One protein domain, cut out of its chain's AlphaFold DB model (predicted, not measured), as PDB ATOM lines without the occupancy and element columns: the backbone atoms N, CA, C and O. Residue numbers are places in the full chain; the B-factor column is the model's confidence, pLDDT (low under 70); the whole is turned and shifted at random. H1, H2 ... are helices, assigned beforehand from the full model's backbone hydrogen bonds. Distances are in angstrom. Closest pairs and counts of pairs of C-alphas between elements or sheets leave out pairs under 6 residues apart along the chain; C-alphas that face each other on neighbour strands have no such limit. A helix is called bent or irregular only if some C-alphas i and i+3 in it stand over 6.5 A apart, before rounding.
ATOM      1  N   VAL A  17     -30.844   8.800 -36.149       66.62
ATOM      2  CA  VAL A  17     -31.865   9.260 -37.101       66.62
ATOM      3  C   VAL A  17     -32.680   8.111 -37.715       66.62
ATOM      4  O   VAL A  17     -33.890   8.232 -37.876       66.62
ATOM      5  N   ALA A  18     -32.064   6.974 -38.057       73.06
ATOM      6  CA  ALA A  18     -32.797   5.832 -38.609       73.06
ATOM      7  C   ALA A  18     -33.755   5.224 -37.571       73.06
ATOM      8  O   ALA A  18     -34.886   4.866 -37.905       73.06
ATOM      9  N   HIS A  19     -33.334   5.155 -36.307       78.31
ATOM     10  CA  HIS A  19     -34.181   4.697 -35.205       78.31
ATOM     11  C   HIS A  19     -35.326   5.678 -34.902       78.31
ATOM     12  O   HIS A  19     -36.447   5.246 -34.620       78.31
ATOM     13  N   GLU A  20     -35.081   6.988 -35.005       74.88
ATOM     14  CA  GLU A  20     -36.120   8.020 -34.886       74.88
ATOM     15  C   GLU A  20     -37.170   7.888 -35.997       74.88
ATOM     16  O   GLU A  20     -38.363   7.790 -35.705       74.88
ATOM     17  N   ILE A  21     -36.734   7.768 -37.257       76.00
ATOM     18  CA  ILE A  21     -37.629   7.556 -38.406       76.00
ATOM     19  C   ILE A  21     -38.464   6.286 -38.210       76.00
ATOM     20  O   ILE A  21     -39.681   6.304 -38.406       76.00
ATOM     21  N   PHE A  22     -37.844   5.182 -37.782       82.75
ATOM     22  CA  PHE A  22     -38.577   3.943 -37.524       82.75
ATOM     23  C   PHE A  22     -39.616   4.109 -36.403       82.75
ATOM     24  O   PHE A  22     -40.745   3.623 -36.511       82.75
ATOM     25  N   THR A  23     -39.279   4.855 -35.350       82.88
ATOM     26  CA  THR A  23     -40.198   5.163 -34.245       82.88
ATOM     27  C   THR A  23     -41.410   5.968 -34.721       82.88
ATOM     28  O   THR A  23     -42.544   5.674 -34.325       82.88
ATOM     29  N   GLU A  24     -41.210   6.941 -35.610       81.38
ATOM     30  CA  GLU A  24     -42.307   7.686 -36.233       81.38
ATOM     31  C   GLU A  24     -43.177   6.790 -37.125       81.38
ATOM     32  O   GLU A  24     -44.410   6.825 -37.028       81.38
ATOM     33  N   MET A  25     -42.554   5.932 -37.942       81.19
ATOM     34  CA  MET A  25     -43.260   4.965 -38.792       81.19
ATOM     35  C   MET A  25     -44.107   3.996 -37.968       81.19
ATOM     36  O   MET A  25     -45.261   3.736 -38.317       81.19
ATOM     37  N   ARG A  26     -43.587   3.524 -36.832       85.25
ATOM     38  CA  ARG A  26     -44.342   2.726 -35.864       85.25
ATOM     39  C   ARG A  26     -45.582   3.473 -35.370       85.25
ATOM     40  O   ARG A  26     -46.684   2.926 -35.384       85.25
ATOM     41  N   GLY A  27     -45.432   4.739 -34.978       84.25
ATOM     42  CA  GLY A  27     -46.558   5.580 -34.565       84.25
ATOM     43  C   GLY A  27     -47.615   5.743 -35.665       84.25
ATOM     44  O   GLY A  27     -48.818   5.717 -35.389       84.25
ATOM     45  N   PHE A  28     -47.182   5.873 -36.920       83.25
ATOM     46  CA  PHE A  28     -48.072   5.927 -38.077       83.25
ATOM     47  C   PHE A  28     -48.813   4.604 -38.315       83.25
ATOM     48  O   PHE A  28     -50.019   4.629 -38.572       83.25
ATOM     49  N   ALA A  29     -48.128   3.463 -38.186       81.62
ATOM     50  CA  ALA A  29     -48.720   2.138 -38.346       81.62
ATOM     51  C   ALA A  29     -49.895   1.935 -37.381       81.62
ATOM     52  O   ALA A  29     -51.003   1.649 -37.831       81.62
ATOM     53  N   TYR A  30     -49.717   2.203 -36.083       84.62
ATOM     54  CA  TYR A  30     -50.818   2.102 -35.116       84.62
ATOM     55  C   TYR A  30     -51.980   3.039 -35.448       84.62
ATOM     56  O   TYR A  30     -53.134   2.610 -35.475       84.62
ATOM     57  N   LYS A  31     -51.690   4.309 -35.764       82.50
ATOM     58  CA  LYS A  31     -52.723   5.305 -36.096       82.50
ATOM     59  C   LYS A  31     -53.537   4.937 -37.331       82.50
ATOM     60  O   LYS A  31     -54.682   5.361 -37.435       82.50
ATOM     61  N   ARG A  32     -52.955   4.203 -38.280       78.38
ATOM     62  CA  ARG A  32     -53.605   3.893 -39.557       78.38
ATOM     63  C   ARG A  32     -54.228   2.503 -39.596       78.38
ATOM     64  O   ARG A  32     -55.263   2.338 -40.232       78.38
ATOM     65  N   LEU A  33     -53.614   1.529 -38.931       75.12
ATOM     66  CA  LEU A  33     -54.014   0.125 -38.994       75.12
ATOM     67  C   LEU A  33     -55.009  -0.256 -37.901       75.12
ATOM     68  O   LEU A  33     -55.972  -0.961 -38.196       75.12
ATOM     69  N   MET A  34     -54.856   0.264 -36.677       77.44
ATOM     70  CA  MET A  34     -55.782  -0.068 -35.587       77.44
ATOM     71  C   MET A  34     -57.217   0.416 -35.852       77.44
ATOM     72  O   MET A  34     -58.143  -0.375 -35.671       77.44
ATOM     73  N   PRO A  35     -57.461   1.646 -36.360       78.50
ATOM     74  CA  PRO A  35     -58.820   2.057 -36.729       78.50
ATOM     75  C   PRO A  35     -59.410   1.256 -37.898       78.50
ATOM     76  O   PRO A  35     -60.622   1.260 -38.089       78.50
ATOM     77  N   GLY A  36     -58.569   0.566 -38.676       68.19
ATOM     78  CA  GLY A  36     -58.977  -0.331 -39.757       68.19
ATOM     79  C   GLY A  36     -59.399  -1.728 -39.292       68.19
ATOM     80  O   GLY A  36     -59.696  -2.567 -40.136       68.19
ATOM     81  N   GLY A  37     -59.420  -1.990 -37.979       73.19
ATOM     82  CA  GLY A  37     -59.845  -3.268 -37.402       73.19
ATOM     83  C   GLY A  37     -58.723  -4.290 -37.190       73.19
ATOM     84  O   GLY A  37     -59.013  -5.417 -36.796       73.19
ATOM     85  N   LEU A  38     -57.455  -3.922 -37.417       79.44
ATOM     86  CA  LEU A  38     -56.310  -4.771 -37.070       79.44
ATOM     87  C   LEU A  38     -56.042  -4.715 -35.562       79.44
ATOM     88  O   LEU A  38     -56.032  -3.636 -34.961       79.44
ATOM     89  N   SER A  39     -55.803  -5.877 -34.947       85.62
ATOM     90  CA  SER A  39     -55.414  -5.940 -33.538       85.62
ATOM     91  C   SER A  39     -54.037  -5.315 -33.332       85.62
ATOM     92  O   SER A  39     -53.185  -5.332 -34.221       85.62
ATOM     93  N   GLN A  40     -53.794  -4.807 -32.124       86.06
ATOM     94  CA  GLN A  40     -52.475  -4.301 -31.755       86.06
ATOM     95  C   GLN A  40     -51.385  -5.368 -31.950       86.06
ATOM     96  O   GLN A  40     -50.349  -5.057 -32.520       86.06
ATOM     97  N   SER A  41     -51.659  -6.630 -31.594       87.06
ATOM     98  CA  SER A  41     -50.708  -7.739 -31.770       87.06
ATOM     99  C   SER A  41     -50.295  -7.950 -33.229       87.06
ATOM    100  O   SER A  41     -49.125  -8.173 -33.502       87.06
ATOM    101  N   LEU A  42     -51.230  -7.827 -34.176       83.75
ATOM    102  CA  LEU A  42     -50.931  -7.963 -35.603       83.75
ATOM    103  C   LEU A  42     -50.110  -6.783 -36.128       83.75
ATOM    104  O   LEU A  42     -49.260  -6.958 -36.999       83.75
ATOM    105  N   VAL A  43     -50.352  -5.579 -35.606       86.69
ATOM    106  CA  VAL A  43     -49.524  -4.410 -35.932       86.69
ATOM    107  C   VAL A  43     -48.110  -4.589 -35.372       86.69
ATOM    108  O   VAL A  43     -47.148  -4.297 -36.076       86.69
ATOM    109  N   ASP A  44     -47.981  -5.115 -34.152       89.50
ATOM    110  CA  ASP A  44     -46.694  -5.410 -33.514       89.50
ATOM    111  C   ASP A  44     -45.900  -6.464 -34.304       89.50
ATOM    112  O   ASP A  44     -44.716  -6.264 -34.574       89.50
ATOM    113  N   GLU A  45     -46.555  -7.548 -34.733       88.19
ATOM    114  CA  GLU A  45     -45.960  -8.595 -35.576       88.19
ATOM    115  C   GLU A  45     -45.448  -8.033 -36.905       88.19
ATOM    116  O   GLU A  45     -44.294  -8.258 -37.268       88.19
ATOM    117  N   PHE A  46     -46.269  -7.243 -37.602       88.06
ATOM    118  CA  PHE A  46     -45.852  -6.596 -38.844       88.06
ATOM    119  C   PHE A  46     -44.628  -5.695 -38.636       88.06
ATOM    120  O   PHE A  46     -43.689  -5.730 -39.430       88.06
ATOM    121  N   LEU A  47     -44.620  -4.884 -37.577       89.25
ATOM    122  CA  LEU A  47     -43.506  -3.982 -37.291       89.25
ATOM    123  C   LEU A  47     -42.220  -4.744 -36.970       89.25
ATOM    124  O   LEU A  47     -41.160  -4.326 -37.427       89.25
ATOM    125  N   ALA A  48     -42.313  -5.862 -36.247       89.19
ATOM    126  CA  ALA A  48     -41.172  -6.729 -35.961       89.19
ATOM    127  C   ALA A  48     -40.612  -7.392 -37.233       89.19
ATOM    128  O   ALA A  48     -39.396  -7.504 -37.383       89.19
ATOM    129  N   GLU A  49     -41.476  -7.794 -38.174       85.69
ATOM    130  CA  GLU A  49     -41.048  -8.311 -39.482       85.69
ATOM    131  C   GLU A  49     -40.448  -7.208 -40.374       85.69
ATOM    132  O   GLU A  49     -39.486  -7.446 -41.109       85.69
ATOM    133  N   PHE A  50     -40.985  -5.988 -40.303       85.81
ATOM    134  CA  PHE A  50     -40.575  -4.876 -41.156       85.81
ATOM    135  C   PHE A  50     -39.305  -4.161 -40.674       85.81
ATOM    136  O   PHE A  50     -38.549  -3.660 -41.505       85.81
ATOM    137  N   GLU A  51     -39.036  -4.121 -39.368       85.81
ATOM    138  CA  GLU A  51     -37.860  -3.465 -38.777       85.81
ATOM    139  C   GLU A  51     -36.522  -3.837 -39.453       85.81
ATOM    140  O   GLU A  51     -35.822  -2.935 -39.928       85.81
ATOM    141  N   PRO A  52     -36.148  -5.125 -39.597       82.62
ATOM    142  CA  PRO A  52     -34.899  -5.486 -40.270       82.62
ATOM    143  C   PRO A  52     -34.891  -5.095 -41.757       82.62
ATOM    144  O   PRO A  52     -33.841  -4.734 -42.293       82.62
ATOM    145  N   ILE A  53     -36.050  -5.117 -42.426       82.88
ATOM    146  CA  ILE A  53     -36.187  -4.701 -43.829       82.88
ATOM    147  C   ILE A  53     -35.935  -3.195 -43.941       82.88
ATOM    148  O   ILE A  53     -35.150  -2.772 -44.788       82.88
ATOM    149  N   PHE A  54     -36.539  -2.397 -43.059       82.50
ATOM    150  CA  PHE A  54     -36.319  -0.955 -42.970       82.50
ATOM    151  C   PHE A  54     -34.833  -0.623 -42.839       82.50
ATOM    152  O   PHE A  54     -34.297   0.121 -43.660       82.50
ATOM    153  N   PHE A  55     -34.148  -1.236 -41.874       79.50
ATOM    154  CA  PHE A  55     -32.729  -0.975 -41.652       79.50
ATOM    155  C   PHE A  55     -31.838  -1.432 -42.811       79.50
ATOM    156  O   PHE A  55     -30.849  -0.767 -43.107       79.50
ATOM    157  N   SER A  56     -32.207  -2.502 -43.525       78.81
ATOM    158  CA  SER A  56     -31.480  -2.939 -44.727       78.81
ATOM    159  C   SER A  56     -31.591  -1.966 -45.910       78.81
ATOM    160  O   SER A  56     -30.736  -1.976 -46.795       78.81
ATOM    161  N   MET A  57     -32.632  -1.124 -45.935       74.88
ATOM    162  CA  MET A  57     -32.851  -0.120 -46.982       74.88
ATOM    163  C   MET A  57     -32.116   1.194 -46.716       74.88
ATOM    164  O   MET A  57     -32.002   2.008 -47.633       74.88
ATOM    165  N   ILE A  58     -31.636   1.423 -45.489       73.25
ATOM    166  CA  ILE A  58     -30.856   2.617 -45.168       73.25
ATOM    167  C   ILE A  58     -29.474   2.456 -45.805       73.25
ATOM    168  O   ILE A  58     -28.718   1.567 -45.402       73.25
ATOM    169  N   PRO A  59     -29.116   3.280 -46.808       65.62
ATOM    170  CA  PRO A  59     -27.808   3.163 -47.420       65.62
ATOM    171  C   PRO A  59     -26.724   3.443 -46.369       65.62
ATOM    172  O   PRO A  59     -26.887   4.349 -45.543       65.62
ATOM    173  N   PRO A  60     -25.593   2.714 -46.396       59.22
ATOM    174  CA  PRO A  60     -24.428   3.124 -45.628       59.22
ATOM    175  C   PRO A  60     -24.066   4.546 -46.063       59.22
ATOM    176  O   PRO A  60     -24.124   4.849 -47.255       59.22
ATOM    177  N   SER A  61     -23.754   5.418 -45.099       56.44
ATOM    178  CA  SER A  61     -23.548   6.849 -45.360       56.44
ATOM    179  C   SER A  61     -22.720   7.092 -46.627       56.44
ATOM    180  O   SER A  61     -21.587   6.627 -46.764       56.44
ATOM    181  N   ILE A  62     -23.329   7.788 -47.586       53.41
ATOM    182  CA  ILE A  62     -22.667   8.177 -48.825       53.41
ATOM    183  C   ILE A  62     -21.846   9.411 -48.477       53.41
ATOM    184  O   ILE A  62     -22.400  10.471 -48.192       53.41
ATOM    185  N   THR A  63     -20.522   9.277 -48.453       52.66
ATOM    186  CA  THR A  63     -19.645  10.440 -48.330       52.66
ATOM    187  C   THR A  63     -19.724  11.230 -49.632       52.66
ATOM    188  O   THR A  63     -19.086  10.876 -50.623       52.66
ATOM    189  N   LEU A  64     -20.534  12.286 -49.642       52.84
ATOM    190  CA  LEU A  64     -20.447  13.322 -50.665       52.84
ATOM    191  C   LEU A  64     -19.130  14.081 -50.443       52.84
ATOM    192  O   LEU A  64     -18.725  14.298 -49.300       52.84
ATOM    193  N   LEU A  65     -18.421  14.390 -51.532       57.09
ATOM    194  CA  LEU A  65     -17.094  15.020 -51.524       57.09
ATOM    195  C   LEU A  65     -17.018  16.169 -50.509       57.09
ATOM    196  O   LEU A  65     -17.858  17.065 -50.515       57.09
ATOM    197  N   THR A  66     -15.999  16.144 -49.649       57.53
ATOM    198  CA  THR A  66     -15.754  17.215 -48.680       57.53
ATOM    199  C   THR A  66     -15.235  18.439 -49.426       57.53
ATOM    200  O   THR A  66     -14.080  18.465 -49.853       57.53
ATOM    201  N   ILE A  67     -16.099  19.432 -49.624       68.12
ATOM    202  CA  ILE A  67     -15.710  20.728 -50.182       68.12
ATOM    203  C   ILE A  67     -15.011  21.491 -49.061       68.12
ATOM    204  O   ILE A  67     -15.547  21.615 -47.961       68.12
ATOM    205  N   LYS A  68     -13.778  21.927 -49.309       74.69
ATOM    206  CA  LYS A  68     -13.009  22.689 -48.326       74.69
ATOM    207  C   LYS A  68     -13.439  24.149 -48.349       74.69
ATOM    208  O   LYS A  68     -13.705  24.678 -49.420       74.69
ATOM    209  N   ASP A  69     -13.415  24.805 -47.193       74.44
ATOM    210  CA  ASP A  69     -13.823  26.212 -47.053       74.44
ATOM    211  C   ASP A  69     -12.968  27.204 -47.872       74.44
ATOM    212  O   ASP A  69     -13.352  28.358 -48.031       74.44
ATOM    213  N   ASP A  70     -11.814  26.776 -48.400       82.44
ATOM    214  CA  ASP A  70     -10.951  27.563 -49.288       82.44
ATOM    215  C   ASP A  70     -11.273  27.391 -50.787       82.44
ATOM    216  O   ASP A  70     -10.563  27.933 -51.638       82.44
ATOM    217  N   ASP A  71     -12.340  26.660 -51.127       78.31
ATOM    218  CA  ASP A  71     -12.803  26.502 -52.504       78.31
ATOM    219  C   ASP A  71     -13.347  27.841 -53.052       78.31
ATOM    220  O   ASP A  71     -14.280  28.415 -52.484       78.31
ATOM    221  N   PRO A  72     -12.815  28.359 -54.177       84.75
ATOM    222  CA  PRO A  72     -13.274  29.619 -54.764       84.75
ATOM    223  C   PRO A  72     -14.746  29.602 -55.212       84.75
ATOM    224  O   PRO A  72     -15.334  30.669 -55.376       84.75
ATOM    225  N   ASN A  73     -15.344  28.419 -55.380       85.06
ATOM    226  CA  ASN A  73     -16.750  28.194 -55.715       85.06
ATOM    227  C   ASN A  73     -17.495  27.447 -54.590       85.06
ATOM    228  O   ASN A  73     -18.489  26.767 -54.860       85.06
ATOM    229  N   TYR A  74     -17.029  27.563 -53.339       81.56
ATOM    230  CA  TYR A  74     -17.575  26.861 -52.172       81.56
ATOM    231  C   TYR A  74     -19.106  26.846 -52.124       81.56
ATOM    232  O   TYR A  74     -19.707  25.777 -52.048       81.56
ATOM    233  N   ASP A  75     -19.745  28.013 -52.241       81.94
ATOM    234  CA  ASP A  75     -21.203  28.147 -52.147       81.94
ATOM    235  C   ASP A  75     -21.943  27.382 -53.255       81.94
ATOM    236  O   ASP A  75     -22.969  26.742 -53.009       81.94
ATOM    237  N   GLU A  76     -21.424  27.418 -54.485       84.81
ATOM    238  CA  GLU A  76     -22.016  26.717 -55.625       84.81
ATOM    239  C   GLU A  76     -21.851  25.201 -55.476       84.81
ATOM    240  O   GLU A  76     -22.814  24.447 -55.637       84.81
ATOM    241  N   HIS A  77     -20.660  24.748 -55.087       80.62
ATOM    242  CA  HIS A  77     -20.398  23.336 -54.837       80.62
ATOM    243  C   HIS A  77     -21.235  22.810 -53.656       80.62
ATOM    244  O   HIS A  77     -21.823  21.729 -53.748       80.62
ATOM    245  N   MET A  78     -21.368  23.584 -52.574       79.38
ATOM    246  CA  MET A  78     -22.181  23.218 -51.410       79.38
ATOM    247  C   MET A  78     -23.664  23.130 -51.760       79.38
ATOM    248  O   MET A  78     -24.357  22.225 -51.289       79.38
ATOM    249  N   LYS A  79     -24.156  24.008 -52.641       83.38
ATOM    250  CA  LYS A  79     -25.518  23.913 -53.172       83.38
ATOM    251  C   LYS A  79     -25.734  22.613 -53.947       83.38
ATOM    252  O   LYS A  79     -26.727  21.930 -53.706       83.38
ATOM    253  N   VAL A  80     -24.799  22.229 -54.818       80.69
ATOM    254  CA  VAL A  80     -24.870  20.960 -55.565       80.69
ATOM    255  C   VAL A  80     -24.874  19.755 -54.619       80.69
ATOM    256  O   VAL A  80     -25.678  18.840 -54.798       80.69
ATOM    257  N   VAL A  81     -24.028  19.764 -53.585       77.25
ATOM    258  CA  VAL A  81     -23.999  18.710 -52.555       77.25
ATOM    259  C   VAL A  81     -25.326  18.638 -51.797       77.25
ATOM    260  O   VAL A  81     -25.868  17.548 -51.619       77.25
ATOM    261  N   SER A  82     -25.887  19.782 -51.403       77.56
ATOM    262  CA  SER A  82     -27.193  19.853 -50.741       77.56
ATOM    263  C   SER A  82     -28.321  19.310 -51.628       77.56
ATOM    264  O   SER A  82     -29.146  18.518 -51.168       77.56
ATOM    265  N   ASP A  83     -28.361  19.700 -52.904       79.31
ATOM    266  CA  ASP A  83     -29.378  19.238 -53.854       79.31
ATOM    267  C   ASP A  83     -29.261  17.727 -54.111       79.31
ATOM    268  O   ASP A  83     -30.273  17.019 -54.126       79.31
ATOM    269  N   ALA A  84     -28.037  17.208 -54.237       74.12
ATOM    270  CA  ALA A  84     -27.781  15.776 -54.364       74.12
ATOM    271  C   ALA A  84     -28.221  15.004 -53.109       74.12
ATOM    272  O   ALA A  84     -28.901  13.982 -53.221       74.12
ATOM    273  N   GLN A  85     -27.906  15.511 -51.912       72.00
ATOM    274  CA  GLN A  85     -28.337  14.900 -50.653       72.00
ATOM    275  C   GLN A  85     -29.864  14.855 -50.547       72.00
ATOM    276  O   GLN A  85     -30.426  13.834 -50.152       72.00
ATOM    277  N   LYS A  86     -30.547  15.935 -50.940       75.94
ATOM    278  CA  LYS A  86     -32.010  15.982 -50.967       75.94
ATOM    279  C   LYS A  86     -32.591  14.927 -51.911       75.94
ATOM    280  O   LYS A  86     -33.479  14.189 -51.503       75.94
ATOM    281  N   GLN A  87     -32.067  14.805 -53.131       73.69
ATOM    282  CA  GLN A  87     -32.536  13.799 -54.093       73.69
ATOM    283  C   GLN A  87     -32.333  12.365 -53.590       73.69
ATOM    284  O   GLN A  87     -33.220  11.525 -53.753       73.69
ATOM    285  N   ILE A  88     -31.188  12.085 -52.957       72.50
ATOM    286  CA  ILE A  88     -30.908  10.782 -52.342       72.50
ATOM    287  C   ILE A  88     -31.911  10.506 -51.220       72.50
ATOM    288  O   ILE A  88     -32.503   9.427 -51.189       72.50
ATOM    289  N   ASN A  89     -32.148  11.479 -50.337       72.12
ATOM    290  CA  ASN A  89     -33.113  11.345 -49.248       72.12
ATOM    291  C   ASN A  89     -34.529  11.086 -49.783       72.12
ATOM    292  O   ASN A  89     -35.183  10.145 -49.339       72.12
ATOM    293  N   ASP A  90     -34.979  11.859 -50.773       76.44
ATOM    294  CA  ASP A  90     -36.302  11.707 -51.387       76.44
ATOM    295  C   ASP A  90     -36.462  10.326 -52.047       76.44
ATOM    296  O   ASP A  90     -37.502   9.675 -51.906       76.44
ATOM    297  N   TYR A  91     -35.422   9.838 -52.733       75.88
ATOM    298  CA  TYR A  91     -35.414   8.501 -53.325       75.88
ATOM    299  C   TYR A  91     -35.503   7.406 -52.258       75.88
ATOM    300  O   TYR A  91     -36.358   6.523 -52.358       75.88
ATOM    301  N   VAL A  92     -34.656   7.473 -51.225       74.56
ATOM    302  CA  VAL A  92     -34.620   6.494 -50.129       74.56
ATOM    303  C   VAL A  92     -35.964   6.454 -49.406       74.56
ATOM    304  O   VAL A  92     -36.543   5.378 -49.258       74.56
ATOM    305  N   LEU A  93     -36.523   7.612 -49.043       75.75
ATOM    306  CA  LEU A  93     -37.845   7.705 -48.419       75.75
ATOM    307  C   LEU A  93     -38.941   7.140 -49.329       75.75
ATOM    308  O   LEU A  93     -39.814   6.400 -48.869       75.75
ATOM    309  N   GLY A  94     -38.883   7.428 -50.630       78.31
ATOM    310  CA  GLY A  94     -39.820   6.888 -51.612       78.31
ATOM    311  C   GLY A  94     -39.759   5.362 -51.726       78.31
ATOM    312  O   GLY A  94     -40.803   4.709 -51.822       78.31
ATOM    313  N   VAL A  95     -38.557   4.778 -51.700       80.38
ATOM    314  CA  VAL A  95     -38.355   3.321 -51.699       80.38
ATOM    315  C   VAL A  95     -38.884   2.709 -50.406       80.38
ATOM    316  O   VAL A  95     -39.699   1.791 -50.477       80.38
ATOM    317  N   ILE A  96     -38.512   3.256 -49.246       80.94
ATOM    318  CA  ILE A  96     -38.981   2.789 -47.933       80.94
ATOM    319  C   ILE A  96     -40.508   2.794 -47.876       80.94
ATOM    320  O   ILE A  96     -41.111   1.801 -47.475       80.94
ATOM    321  N   TYR A  97     -41.149   3.872 -48.335       79.19
ATOM    322  CA  TYR A  97     -42.603   3.989 -48.331       79.19
ATOM    323  C   TYR A  97     -43.278   2.941 -49.224       79.19
ATOM    324  O   TYR A  97     -44.248   2.298 -48.819       79.19
ATOM    325  N   LYS A  98     -42.766   2.728 -50.443       84.12
ATOM    326  CA  LYS A  98     -43.298   1.702 -51.356       84.12
ATOM    327  C   LYS A  98     -43.132   0.297 -50.781       84.12
ATOM    328  O   LYS A  98     -44.078  -0.488 -50.847       84.12
ATOM    329  N   THR A  99     -41.967  -0.003 -50.211       83.88
ATOM    330  CA  THR A  99     -41.696  -1.292 -49.569       83.88
ATOM    331  C   THR A  99     -42.618  -1.495 -48.376       83.88
ATOM    332  O   THR A  99     -43.284  -2.521 -48.315       83.88
ATOM    333  N   TYR A 100     -42.766  -0.495 -47.503       81.06
ATOM    334  CA  TYR A 100     -43.700  -0.530 -46.376       81.06
ATOM    335  C   TYR A 100     -45.114  -0.928 -46.817       81.06
ATOM    336  O   TYR A 100     -45.689  -1.870 -46.282       81.06
ATOM    337  N   HIS A 101     -45.666  -0.264 -47.839       83.38
ATOM    338  CA  HIS A 101     -47.010  -0.589 -48.335       83.38
ATOM    339  C   HIS A 101     -47.111  -1.987 -48.939       83.38
ATOM    340  O   HIS A 101     -48.140  -2.644 -48.781       83.38
ATOM    341  N   ARG A 102     -46.064  -2.437 -49.638       85.94
ATOM    342  CA  ARG A 102     -46.009  -3.783 -50.212       85.94
ATOM    343  C   ARG A 102     -46.004  -4.847 -49.117       85.94
ATOM    344  O   ARG A 102     -46.849  -5.736 -49.157       85.94
ATOM    345  N   GLU A 103     -45.094  -4.734 -48.152       84.00
ATOM    346  CA  GLU A 103     -44.957  -5.699 -47.056       84.00
ATOM    347  C   GLU A 103     -46.204  -5.710 -46.173       84.00
ATOM    348  O   GLU A 103     -46.719  -6.770 -45.841       84.00
ATOM    349  N   MET A 104     -46.771  -4.538 -45.883       81.94
ATOM    350  CA  MET A 104     -48.014  -4.423 -45.124       81.94
ATOM    351  C   MET A 104     -49.184  -5.120 -45.829       81.94
ATOM    352  O   MET A 104     -49.957  -5.831 -45.190       81.94
ATOM    353  N   ARG A 105     -49.317  -4.952 -47.153       83.56
ATOM    354  CA  ARG A 105     -50.343  -5.659 -47.932       83.56
ATOM    355  C   ARG A 105     -50.133  -7.170 -47.869       83.56
ATOM    356  O   ARG A 105     -51.081  -7.890 -47.575       83.56
ATOM    357  N   TYR A 106     -48.908  -7.624 -48.117       83.00
ATOM    358  CA  TYR A 106     -48.569  -9.044 -48.100       83.00
ATOM    359  C   TYR A 106     -48.830  -9.681 -46.729       83.00
ATOM    360  O   TYR A 106     -49.437 -10.746 -46.646       83.00
ATOM    361  N   PHE A 107     -48.442  -8.999 -45.649       82.94
ATOM    362  CA  PHE A 107     -48.697  -9.432 -44.279       82.94
ATOM    363  C   PHE A 107     -50.199  -9.604 -44.014       82.94
ATOM    364  O   PHE A 107     -50.632 -10.661 -43.560       82.94
ATOM    365  N   VAL A 108     -51.014  -8.602 -44.362       79.69
ATOM    366  CA  VAL A 108     -52.473  -8.667 -44.177       79.69
ATOM    367  C   VAL A 108     -53.096  -9.785 -45.019       79.69
ATOM    368  O   VAL A 108     -53.926 -10.535 -44.512       79.69
ATOM    369  N   GLU A 109     -52.690  -9.942 -46.281       81.75
ATOM    370  CA  GLU A 109     -53.171 -11.021 -47.157       81.75
ATOM    371  C   GLU A 109     -52.835 -12.409 -46.594       81.75
ATOM    372  O   GLU A 109     -53.706 -13.281 -46.549       81.75
ATOM    373  N   LYS A 110     -51.609 -12.598 -46.095       80.12
ATOM    374  CA  LYS A 110     -51.172 -13.835 -45.439       80.12
ATOM    375  C   LYS A 110     -52.033 -14.141 -44.212       80.12
ATOM    376  O   LYS A 110     -52.546 -15.253 -44.100       80.12
ATOM    377  N   GLN A 111     -52.263 -13.165 -43.337       74.62
ATOM    378  CA  GLN A 111     -53.089 -13.350 -42.139       74.62
ATOM    379  C   GLN A 111     -54.555 -13.664 -42.484       74.62
ATOM    380  O   GLN A 111     -55.159 -14.556 -41.892       74.62
ATOM    381  N   LEU A 112     -55.118 -13.012 -43.507       70.12
ATOM    382  CA  LEU A 112     -56.469 -13.311 -44.002       70.12
ATOM    383  C   LEU A 112     -56.576 -14.686 -44.676       70.12
ATOM    384  O   LEU A 112     -57.658 -15.273 -44.682       70.12
ATOM    385  N   SER A 113     -55.491 -15.187 -45.271       69.38
ATOM    386  CA  SER A 113     -55.446 -16.536 -45.842       69.38
ATOM    387  C   SER A 113     -55.345 -17.621 -44.768       69.38
ATOM    388  O   SER A 113     -56.015 -18.637 -44.889       69.38
ATOM    389  N   LEU A 114     -54.599 -17.366 -43.687       58.09
ATOM    390  CA  LEU A 114     -54.468 -18.271 -42.540       58.09
ATOM    391  C   LEU A 114     -55.743 -18.345 -41.686       58.09
ATOM    392  O   LEU A 114     -55.965 -19.340 -41.014       58.09
ATOM    393  N   ALA A 115     -56.598 -17.320 -41.725       56.59
ATOM    394  CA  ALA A 115     -57.882 -17.304 -41.018       56.59
ATOM    395  C   ALA A 115     -59.005 -18.107 -41.717       56.59
ATOM    396  O   ALA A 115     -60.146 -18.081 -41.252       56.59
ATOM    397  N   LYS A 116     -58.724 -18.745 -42.864       51.22
ATOM    398  CA  LYS A 116     -59.700 -19.517 -43.659       51.22
ATOM    399  C   LYS A 116     -59.585 -21.037 -43.505       51.22
ATOM    400  O   LYS A 116     -60.455 -21.727 -44.038       51.22
TER     401      LYS A 116
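Overview. This is residues 17 to 116 of the 117 residues of an uncharacterized protein of Acinetobacter sp. TTH0-4 (UniProt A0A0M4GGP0). One very long helix, H3, runs almost the whole length of a rod, and a shorter helical hairpin of H1 and H2 packs through H2 on residues 92 to 107 of H3. A long stretch without a named element, residues 58 to 73, leads from the end of H2 to the start of H3, so that the rod's end around residues 69 to 74 holds just this stretch and the beginning of H3. The printed part has 100 residues with three named helices, in the order H1, H2, H3, and no named strand; its class is all helix. The whole is only just loose, close to extended, with a radius of gyration of the C-alphas of 18.9 A, and the C-alphas span 68 by 20 by 17 A.

Along the chain. H1 covers residues 17 to 36, starts with C-alpha 17 at (-31.865, 9.260, -37.101) and measures 28.9 A from first to last C-alpha. H1 is neither bent nor irregular, but only just: C-alphas 32 and 35 are 6.2 A apart. H2 covers residues 40 to 57 and measures 25.2 A. H2 is only just irregular, with C-alphas 49 and 52 at 6.8 A, and it has a kink of 34 degrees near residue 50. H3 covers residues 74 to 114 and measures 59.1 A, from C-alpha 74 at (-17.575, 26.861, -52.172) to C-alpha 114 at (-54.468, -18.271, -42.540).

Arrangement. H1 and H2 form a helical hairpin and touch, their closest C-alphas being those of Met 34 and Gln 40, 6.6 A apart. They run opposite ways at a shallow tilt of 33 degrees, only just short of steep. H2 and H3 also form a helical hairpin and touch, with residues 92 to 107 of H3 alone; the closest C-alphas are those of Phe 46 and Phe 107, 6.8 A apart. They run opposite ways at a steep tilt of 39 degrees, the line of H2 being a rough one. H1 and H3 are near each other, with 5 pairs of C-alphas within 10 A and no pair within 8 A. In H3 every O i to N i+4 pair is within hydrogen-bond range, in H1 14 of 16 and in H2 12 of 14.

Size, cuts and confidence. The two C-alphas farthest apart are those of Pro 72 and Lys 116, 68.5 A. The link from H1 to H2 is tight, with 3 residues, and the link from H2 to H3 is long, with 16. The printed part has no cut. The mean pLDDT of the printed part is 77.4, and the model's confidence is under 70 at residue 17, residue 36, residues 59 to 67 and residues 113 to 116.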